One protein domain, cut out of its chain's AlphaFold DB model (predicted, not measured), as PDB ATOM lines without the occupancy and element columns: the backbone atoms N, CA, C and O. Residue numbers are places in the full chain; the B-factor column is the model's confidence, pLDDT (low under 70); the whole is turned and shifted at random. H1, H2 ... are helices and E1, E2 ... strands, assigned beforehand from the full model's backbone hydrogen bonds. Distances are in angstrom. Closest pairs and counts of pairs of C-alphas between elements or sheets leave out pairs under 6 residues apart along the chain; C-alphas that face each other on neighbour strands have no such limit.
ATOM      1  N   ASP A  46      43.912  11.209 111.372       87.62
ATOM      2  CA  ASP A  46      42.782  10.634 110.627       87.62
ATOM      3  C   ASP A  46      42.970  10.971 109.141       87.62
ATOM      4  O   ASP A  46      42.600  12.053 108.685       87.62
ATOM      5  N   LEU A  47      43.628  10.069 108.410       84.94
ATOM      6  CA  LEU A  47      43.873  10.187 106.975       84.94
ATOM      7  C   LEU A  47      42.990   9.186 106.234       84.94
ATOM      8  O   LEU A  47      43.025   7.985 106.500       84.94
ATOM      9  N   ARG A  48      42.220   9.687 105.272       90.31
ATOM     10  CA  ARG A  48      41.317   8.887 104.444       90.31
ATOM     11  C   ARG A  48      41.565   9.238 102.993       90.31
ATOM     12  O   ARG A  48      41.274  10.351 102.566       90.31
ATOM     13  N   LEU A  49      42.125   8.293 102.255       88.69
ATOM     14  CA  LEU A  49      42.467   8.448 100.850       88.69
ATOM     15  C   LEU A  49      41.519   7.594 100.012       88.69
ATOM     16  O   LEU A  49      41.321   6.411 100.285       88.69
ATOM     17  N   SER A  50      40.949   8.198  98.974       91.62
ATOM     18  CA  SER A  50      40.261   7.473  97.912       91.62
ATOM     19  C   SER A  50      41.130   7.549  96.668       91.62
ATOM     20  O   SER A  50      41.351   8.632  96.133       91.62
ATOM     21  N   ILE A  51      41.661   6.404  96.252       91.69
ATOM     22  CA  ILE A  51      42.558   6.301  95.107       91.69
ATOM     23  C   ILE A  51      41.722   5.786  93.931       91.69
ATOM     24  O   ILE A  51      41.225   4.654  93.994       91.69
ATOM     25  N   PRO A  52      41.510   6.598  92.882       91.19
ATOM     26  CA  PRO A  52      40.845   6.121  91.681       91.19
ATOM     27  C   PRO A  52      41.763   5.124  90.965       91.19
ATOM     28  O   PRO A  52      42.913   5.436  90.665       91.19
ATOM     29  N   LEU A  53      41.253   3.923  90.701       91.06
ATOM     30  CA  LEU A  53      41.918   2.900  89.898       91.06
ATOM     31  C   LEU A  53      41.116   2.703  88.599       91.06
ATOM     32  O   LEU A  53      39.903   2.934  88.590       91.06
ATOM     33  N   PRO A  54      41.725   2.256  87.490       91.06
ATOM     34  CA  PRO A  54      40.958   1.881  86.304       91.06
ATOM     35  C   PRO A  54      39.907   0.810  86.654       91.06
ATOM     36  O   PRO A  54      40.248  -0.275  87.118       91.06
ATOM     37  N   GLY A  55      38.619   1.135  86.497       91.69
ATOM     38  CA  GLY A  55      37.495   0.230  86.781       91.69
ATOM     39  C   GLY A  55      37.121   0.041  88.260       91.69
ATOM     40  O   GLY A  55      36.179  -0.694  88.546       91.69
ATOM     41  N   SER A  56      37.804   0.685  89.215       92.94
ATOM     42  CA  SER A  56      37.464   0.567  90.645       92.94
ATOM     43  C   SER A  56      37.932   1.767  91.484       92.94
ATOM     44  O   SER A  56      38.529   2.720  90.989       92.94
ATOM     45  N   ARG A  57      37.628   1.766  92.785       91.19
ATOM     46  CA  ARG A  57      38.159   2.750  93.739       91.19
ATOM     47  C   ARG A  57      38.748   2.014  94.927       91.19
ATOM     48  O   ARG A  57      38.035   1.278  95.604       91.19
ATOM     49  N   ALA A  58      40.028   2.239  95.195       90.31
ATOM     50  CA  ALA A  58      40.636   1.800  96.440       90.31
ATOM     51  C   ALA A  58      40.377   2.846  97.531       90.31
ATOM     52  O   ALA A  58      40.392   4.054  97.283       90.31
ATOM     53  N   TYR A  59      40.128   2.375  98.750       89.81
ATOM     54  CA  TYR A  59      39.929   3.228  99.915       89.81
ATOM     55  C   TYR A  59      40.930   2.838 100.999       89.81
ATOM     56  O   TYR A  59      40.923   1.705 101.477       89.81
ATOM     57  N   LEU A  60      41.798   3.780 101.362       87.12
ATOM     58  CA  LEU A  60      42.830   3.608 102.377       87.12
ATOM     59  C   LEU A  60      42.525   4.518 103.564       87.12
ATOM     60  O   LEU A  60      42.316   5.721 103.403       87.12
ATOM     61  N   VAL A  61      42.533   3.944 104.765       88.19
ATOM     62  CA  VAL A  61      42.299   4.673 106.012       88.19
ATOM     63  C   VAL A  61      43.456   4.434 106.962       88.19
ATOM     64  O   VAL A  61      43.761   3.292 107.298       88.19
ATOM     65  N   VAL A  62      44.051   5.521 107.441       85.56
ATOM     66  CA  VAL A  62      45.067   5.510 108.489       85.56
ATOM     67  C   VAL A  62      44.525   6.293 109.677       85.56
ATOM     68  O   VAL A  62      44.353   7.510 109.615       85.56
ATOM     69  N   LEU A  63      44.254   5.575 110.767       85.44
ATOM     70  CA  LEU A  63      43.876   6.149 112.054       85.44
ATOM     71  C   LEU A  63      44.997   5.877 113.052       85.44
ATOM     72  O   LEU A  63      45.359   4.722 113.272       85.44
ATOM     73  N   MET A  64      45.512   6.916 113.701       83.56
ATOM     74  CA  MET A  64      46.477   6.763 114.788       83.56
ATOM     75  C   MET A  64      46.136   7.696 115.945       83.56
ATOM     76  O   MET A  64      45.789   8.864 115.766       83.56
ATOM     77  N   GLY A  65      46.214   7.163 117.162       84.75
ATOM     78  CA  GLY A  65      45.928   7.905 118.380       84.75
ATOM     79  C   GLY A  65      46.093   7.070 119.638       84.75
ATOM     80  O   GLY A  65      46.317   5.863 119.578       84.75
ATOM     81  N   ARG A  66      45.940   7.726 120.791       84.38
ATOM     82  CA  ARG A  66      45.930   7.043 122.090       84.38
ATOM     83  C   ARG A  66      44.767   6.059 122.156       84.38
ATOM     84  O   ARG A  66      43.622   6.432 121.892       84.38
ATOM     85  N   GLU A  67      45.061   4.834 122.577       84.69
ATOM     86  CA  GLU A  67      44.041   3.830 122.842       84.69
ATOM     87  C   GLU A  67      43.232   4.235 124.082       84.69
ATOM     88  O   GLU A  67      43.763   4.302 125.189       84.69
ATOM     89  N   LYS A  68      41.951   4.560 123.882       83.69
ATOM     90  CA  LYS A  68      41.022   4.984 124.946       83.69
ATOM     91  C   LYS A  68      39.971   3.915 125.268       83.69
ATOM     92  O   LYS A  68      39.119   4.147 126.123       83.69
ATOM     93  N   ARG A  69      39.964   2.773 124.568       83.31
ATOM     94  CA  ARG A  69      39.027   1.671 124.834       83.31
ATOM     95  C   ARG A  69      39.349   1.012 126.178       83.31
ATOM     96  O   ARG A  69      40.513   0.804 126.522       83.31
ATOM     97  N   SER A  70      38.300   0.645 126.917       88.25
ATOM     98  CA  SER A  70      38.420  -0.105 128.171       88.25
ATOM     99  C   SER A  70      39.052  -1.483 127.943       88.25
ATOM    100  O   SER A  70      38.989  -2.030 126.840       88.25
ATOM    101  N   ALA A  71      39.650  -2.059 128.990       89.31
ATOM    102  CA  ALA A  71      40.219  -3.408 128.929       89.31
ATOM    103  C   ALA A  71      39.174  -4.446 128.486       89.31
ATOM    104  O   ALA A  71      39.404  -5.141 127.503       89.31
ATOM    105  N   ALA A  72      37.984  -4.425 129.098       89.81
ATOM    106  CA  ALA A  72      36.874  -5.313 128.743       89.81
ATOM    107  C   ALA A  72      36.507  -5.246 127.250       89.81
ATOM    108  O   ALA A  72      36.322  -6.272 126.601       89.81
ATOM    109  N   ARG A  73      36.467  -4.038 126.667       85.81
ATOM    110  CA  ARG A  73      36.195  -3.880 125.233       85.81
ATOM    111  C   ARG A  73      37.326  -4.433 124.366       85.81
ATOM    112  O   ARG A  73      37.045  -5.030 123.336       85.81
ATOM    113  N   ARG A  74      38.590  -4.240 124.758       87.75
ATOM    114  CA  ARG A  74      39.744  -4.784 124.017       87.75
ATOM    115  C   ARG A  74      39.761  -6.309 124.029       87.75
ATOM    116  O   ARG A  74      40.125  -6.903 123.019       87.75
ATOM    117  N   ASP A  75      39.366  -6.928 125.134       87.44
ATOM    118  CA  ASP A  75      39.321  -8.386 125.239       87.44
ATOM    119  C   ASP A  75      38.161  -8.973 124.433       87.44
ATOM    120  O   ASP A  75      38.360  -9.942 123.706       87.44
ATOM    121  N   MET A  76      36.993  -8.325 124.442       87.19
ATOM    122  CA  MET A  76      35.888  -8.693 123.555       87.19
ATOM    123  C   MET A  76      36.261  -8.537 122.071       87.19
ATOM    124  O   MET A  76      36.015  -9.443 121.279       87.19
ATOM    125  N   ASP A  77      36.918  -7.435 121.685       84.88
ATOM    126  CA  ASP A  77      37.394  -7.231 120.308       84.88
ATOM    127  C   ASP A  77      38.374  -8.344 119.880       84.88
ATOM    128  O   ASP A  77      38.306  -8.808 118.744       84.88
ATOM    129  N   ARG A  78      39.258  -8.805 120.780       82.88
ATOM    130  CA  ARG A  78      40.181  -9.928 120.519       82.88
ATOM    131  C   ARG A  78      39.459 -11.260 120.336       82.88
ATOM    132  O   ARG A  78      39.910 -12.067 119.532       82.88
ATOM    133  N   GLN A  79      38.373 -11.489 121.070       86.06
ATOM    134  CA  GLN A  79      37.564 -12.704 120.933       86.06
ATOM    135  C   GLN A  79      36.786 -12.712 119.613       86.06
ATOM    136  O   GLN A  79      36.737 -13.731 118.934       86.06
ATOM    137  N   LEU A  80      36.210 -11.568 119.225       84.19
ATOM    138  CA  LEU A  80      35.449 -11.430 117.978       84.19
ATOM    139  C   LEU A  80      36.343 -11.401 116.734       84.19
ATOM    140  O   LEU A  80      35.913 -11.772 115.644       84.19
ATOM    141  N   ARG A  81      37.569 -10.896 116.878       78.38
ATOM    142  CA  ARG A  81      38.557 -10.779 115.806       78.38
ATOM    143  C   ARG A  81      39.889 -11.322 116.314       78.38
ATOM    144  O   ARG A  81      40.751 -10.522 116.697       78.38
ATOM    145  N   PRO A  82      40.067 -12.655 116.334       71.00
ATOM    146  CA  PRO A  82      41.336 -13.268 116.690       71.00
ATOM    147  C   PRO A  82      42.349 -12.938 115.592       71.00
ATOM    148  O   PRO A  82      42.500 -13.657 114.614       71.00
ATOM    149  N   ASN A  83      42.992 -11.783 115.721       71.56
ATOM    150  CA  ASN A  83      44.024 -11.329 114.809       71.56
ATOM    151  C   ASN A  83      45.361 -11.641 115.480       71.56
ATOM    152  O   ASN A  83      45.668 -11.092 116.545       71.56
ATOM    153  N   ASP A  84      46.126 -12.559 114.908       79.31
ATOM    154  CA  ASP A  84      47.400 -12.988 115.461       79.31
ATOM    155  C   ASP A  84      48.439 -11.858 115.361       79.31
ATOM    156  O   ASP A  84      48.476 -11.067 114.414       79.31
ATOM    157  N   ARG A  85      49.287 -11.739 116.390       81.94
ATOM    158  CA  ARG A  85      50.310 -10.677 116.447       81.94
ATOM    159  C   ARG A  85      51.314 -10.787 115.300       81.94
ATOM    160  O   ARG A  85      51.866  -9.770 114.893       81.94
ATOM    161  N   ILE A  86      51.541 -12.002 114.800       84.12
ATOM    162  CA  ILE A  86      52.481 -12.275 113.713       84.12
ATOM    163  C   ILE A  86      51.954 -11.657 112.422       84.12
ATOM    164  O   ILE A  86      52.652 -10.837 111.835       84.12
ATOM    165  N   SER A  87      50.709 -11.946 112.036       82.56
ATOM    166  CA  SER A  87      50.053 -11.319 110.884       82.56
ATOM    167  C   SER A  87      50.095  -9.791 110.953       82.56
ATOM    168  O   SER A  87      50.494  -9.139 109.989       82.56
ATOM    169  N   GLN A  88      49.800  -9.196 112.116       84.25
ATOM    170  CA  GLN A  88      49.899  -7.738 112.289       84.25
ATOM    171  C   GLN A  88      51.317  -7.214 112.052       84.25
ATOM    172  O   GLN A  88      51.490  -6.202 111.373       84.25
ATOM    173  N   MET A  89      52.323  -7.894 112.599       86.25
ATOM    174  CA  MET A  89      53.723  -7.505 112.449       86.25
ATOM    175  C   MET A  89      54.196  -7.650 110.999       86.25
ATOM    176  O   MET A  89      54.880  -6.763 110.498       86.25
ATOM    177  N   VAL A  90      53.791  -8.721 110.312       89.94
ATOM    178  CA  VAL A  90      54.108  -8.955 108.897       89.94
ATOM    179  C   VAL A  90      53.459  -7.892 108.017       89.94
ATOM    180  O   VAL A  90      54.154  -7.253 107.233       89.94
ATOM    181  N   VAL A  91      52.156  -7.641 108.171       87.19
ATOM    182  CA  VAL A  91      51.440  -6.619 107.388       87.19
ATOM    183  C   VAL A  91      52.034  -5.233 107.632       87.19
ATOM    184  O   VAL A  91      52.261  -4.484 106.683       87.19
ATOM    185  N   PHE A  92      52.336  -4.895 108.888       86.94
ATOM    186  CA  PHE A  92      52.978  -3.627 109.222       86.94
ATOM    187  C   PHE A  92      54.385  -3.522 108.618       86.94
ATOM    188  O   PHE A  92      54.715  -2.506 108.011       86.94
ATOM    189  N   GLY A  93      55.195  -4.579 108.724       91.44
ATOM    190  CA  GLY A  93      56.532  -4.637 108.136       91.44
ATOM    191  C   GLY A  93      56.511  -4.481 106.614       91.44
ATOM    192  O   GLY A  93      57.273  -3.682 106.074       91.44
ATOM    193  N   LEU A  94      55.591  -5.165 105.928       92.38
ATOM    194  CA  LEU A  94      55.386  -5.024 104.483       92.38
ATOM    195  C   LEU A  94      54.965  -3.602 104.103       92.38
ATOM    196  O   LEU A  94      55.480  -3.060 103.127       92.38
ATOM    197  N   ALA A  95      54.080  -2.972 104.880       87.94
ATOM    198  CA  ALA A  95      53.668  -1.592 104.642       87.94
ATOM    199  C   ALA A  95      54.843  -0.607 104.779       87.94
ATOM    200  O   ALA A  95      55.015   0.265 103.927       87.94
ATOM    201  N   VAL A  96      55.683  -0.767 105.808       91.00
ATOM    202  CA  VAL A  96      56.892   0.053 106.002       91.00
ATOM    203  C   VAL A  96      57.900  -0.180 104.876       91.00
ATOM    204  O   VAL A  96      58.440   0.783 104.336       91.00
ATOM    205  N   ALA A  97      58.134  -1.433 104.484       93.75
ATOM    206  CA  ALA A  97      59.045  -1.765 103.392       93.75
ATOM    207  C   ALA A  97      58.580  -1.161 102.057       93.75
ATOM    208  O   ALA A  97      59.373  -0.526 101.362       93.75
ATOM    209  N   ALA A  98      57.291  -1.292 101.729       90.88
ATOM    210  CA  ALA A  98      56.707  -0.716 100.522       90.88
ATOM    211  C   ALA A  98      56.806   0.818 100.508       90.88
ATOM    212  O   ALA A  98      57.161   1.403  99.486       90.88
ATOM    213  N   PHE A  99      56.545   1.471 101.646       89.81
ATOM    214  CA  PHE A  99      56.688   2.920 101.776       89.81
ATOM    215  C   PHE A  99      58.140   3.376 101.571       89.81
ATOM    216  O   PHE A  99      58.391   4.287 100.783       89.81
ATOM    217  N   SER A 100      59.100   2.717 102.226       91.81
ATOM    218  CA  SER A 100      60.529   3.020 102.084       91.81
ATOM    219  C   SER A 100      61.017   2.827 100.649       91.81
ATOM    220  O   SER A 100      61.755   3.665 100.134       91.81
ATOM    221  N   LEU A 101      60.570   1.761  99.978       94.50
ATOM    222  CA  LEU A 101      60.896   1.510  98.577       94.50
ATOM    223  C   LEU A 101      60.339   2.611  97.665       94.50
ATOM    224  O   LEU A 101      61.069   3.133  96.827       94.50
ATOM    225  N   ALA A 102      59.078   3.006  97.850       91.19
ATOM    226  CA  ALA A 102      58.468   4.085  97.075       91.19
ATOM    227  C   ALA A 102      59.196   5.427  97.280       91.19
ATOM    228  O   ALA A 102      59.456   6.141  96.312       91.19
ATOM    229  N   ALA A 103      59.577   5.746  98.522       90.75
ATOM    230  CA  ALA A 103      60.351   6.943  98.839       90.75
ATOM    231  C   ALA A 103      61.746   6.917  98.189       90.75
ATOM    232  O   ALA A 103      62.171   7.917  97.614       90.75
ATOM    233  N   PHE A 104      62.433   5.771  98.232       94.25
ATOM    234  CA  PHE A 104      63.741   5.597  97.599       94.25
ATOM    235  C   PHE A 104      63.669   5.761  96.079       94.25
ATOM    236  O   PHE A 104      64.463   6.501  95.503       94.25
ATOM    237  N   ILE A 105      62.676   5.145  95.432       92.94
ATOM    238  CA  ILE A 105      62.418   5.323  93.999       92.94
ATOM    239  C   ILE A 105      62.182   6.806  93.682       92.94
ATOM    240  O   ILE A 105      62.808   7.343  92.772       92.94
ATOM    241  N   GLY A 106      61.337   7.490  94.459       90.50
ATOM    242  CA  GLY A 106      61.089   8.924  94.296       90.50
ATOM    243  C   GLY A 106      62.358   9.774  94.411       90.50
ATOM    244  O   GLY A 106      62.548  10.700  93.623       90.50
ATOM    245  N   LEU A 107      63.259   9.430  95.337       91.88
ATOM    246  CA  LEU A 107      64.554  10.094  95.497       91.88
ATOM    247  C   LEU A 107      65.462   9.886  94.274       91.88
ATOM    248  O   LEU A 107      66.083  10.839  93.807       91.88
ATOM    249  N   LEU A 108      65.528   8.661  93.742       92.25
ATOM    250  CA  LEU A 108      66.311   8.360  92.541       92.25
ATOM    251  C   LEU A 108      65.807   9.149  91.331       92.25
ATOM    252  O   LEU A 108      66.612   9.741  90.617       92.25
ATOM    253  N   PHE A 109      64.486   9.214  91.133       90.62
ATOM    254  CA  PHE A 109      63.888  10.033  90.077       90.62
ATOM    255  C   PHE A 109      64.187  11.521  90.261       90.62
ATOM    256  O   PHE A 109      64.540  12.193  89.299       90.62
ATOM    257  N   HIS A 110      64.076  12.036  91.487       87.12
ATOM    258  CA  HIS A 110      64.412  13.426  91.789       87.12
ATOM    259  C   HIS A 110      65.866  13.743  91.424       87.12
ATOM    260  O   HIS A 110      66.120  14.726  90.734       87.12
ATOM    261  N   ASN A 111      66.803  12.885  91.837       87.56
ATOM    262  CA  ASN A 111      68.224  13.042  91.540       87.56
ATOM    263  C   ASN A 111      68.486  13.002  90.023       87.56
ATOM    264  O   ASN A 111      69.071  13.929  89.478       87.56
ATOM    265  N   ALA A 112      67.944  12.006  89.320       84.75
ATOM    266  CA  ALA A 112      68.130  11.860  87.878       84.75
ATOM    267  C   ALA A 112      67.566  13.028  87.041       84.75
ATOM    268  O   ALA A 112      68.025  13.250  85.926       84.75
ATOM    269  N   ILE A 113      66.557  13.750  87.543       82.81
ATOM    270  CA  ILE A 113      65.908  14.856  86.819       82.81
ATOM    271  C   ILE A 113      66.525  16.218  87.172       82.81
ATOM    272  O   ILE A 113      66.599  17.090  86.309       82.81
ATOM    273  N   LEU A 114      66.938  16.431  88.427       72.94
ATOM    274  CA  LEU A 114      67.407  17.736  88.924       72.94
ATOM    275  C   LEU A 114      68.928  17.856  89.052       72.94
ATOM    276  O   LEU A 114      69.415  18.968  89.244       72.94
ATOM    277  N   ALA A 115      69.665  16.755  88.926       60.28
ATOM    278  CA  ALA A 115      71.122  16.746  88.860       60.28
ATOM    279  C   ALA A 115      71.621  16.102  87.548       60.28
ATOM    280  O   ALA A 115      72.197  15.013  87.597       60.28
TER     281      ALA A 115
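This is residues 46 to 115 of the 116 residues of an uncharacterized protein of Dongia mobilis (UniProt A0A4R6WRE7). What shape is this? It is an open, extended frame: a two-stranded hairpin, E1 and E2, then a short helix, H1, then the long helix H2, which runs on past the hairpin without meeting it. What are its figures? The 70 printed residues hold E1, E2, H1 and H2 in that order, an antiparallel sheet and a mixed class, with a radius of gyration of the C-alphas of 17.9 A and spans of 57 by 28 by 22 A.

How do the strands pair? E1, residues 46 to 53, and E2, residues 56 to 64, form an antiparallel hairpin at 165 degrees. N 49 and O 60, 2.8 A apart, are within hydrogen-bond range. And the helices? H1, residues 71 to 80, is apart from H2, residues 85 to 114. E1 and E2 are apart from H2. In H1 and H2 every O i to N i+4 pair is within hydrogen-bond range.

Where does E1 begin? C-alpha 46 is at (42.782, 10.634, 110.627). Where does H2 end? C-alpha 114 is at (67.407, 17.736, 88.924), and H2 measures 43.1 A from first to last C-alpha.

How large is it? The two C-alphas farthest apart, of Ala 72 and Ala 115, are 57.0 A apart. Is it whole and confident? The printed part has no cut and no long link, and residue 115 is under 70 in pLDDT.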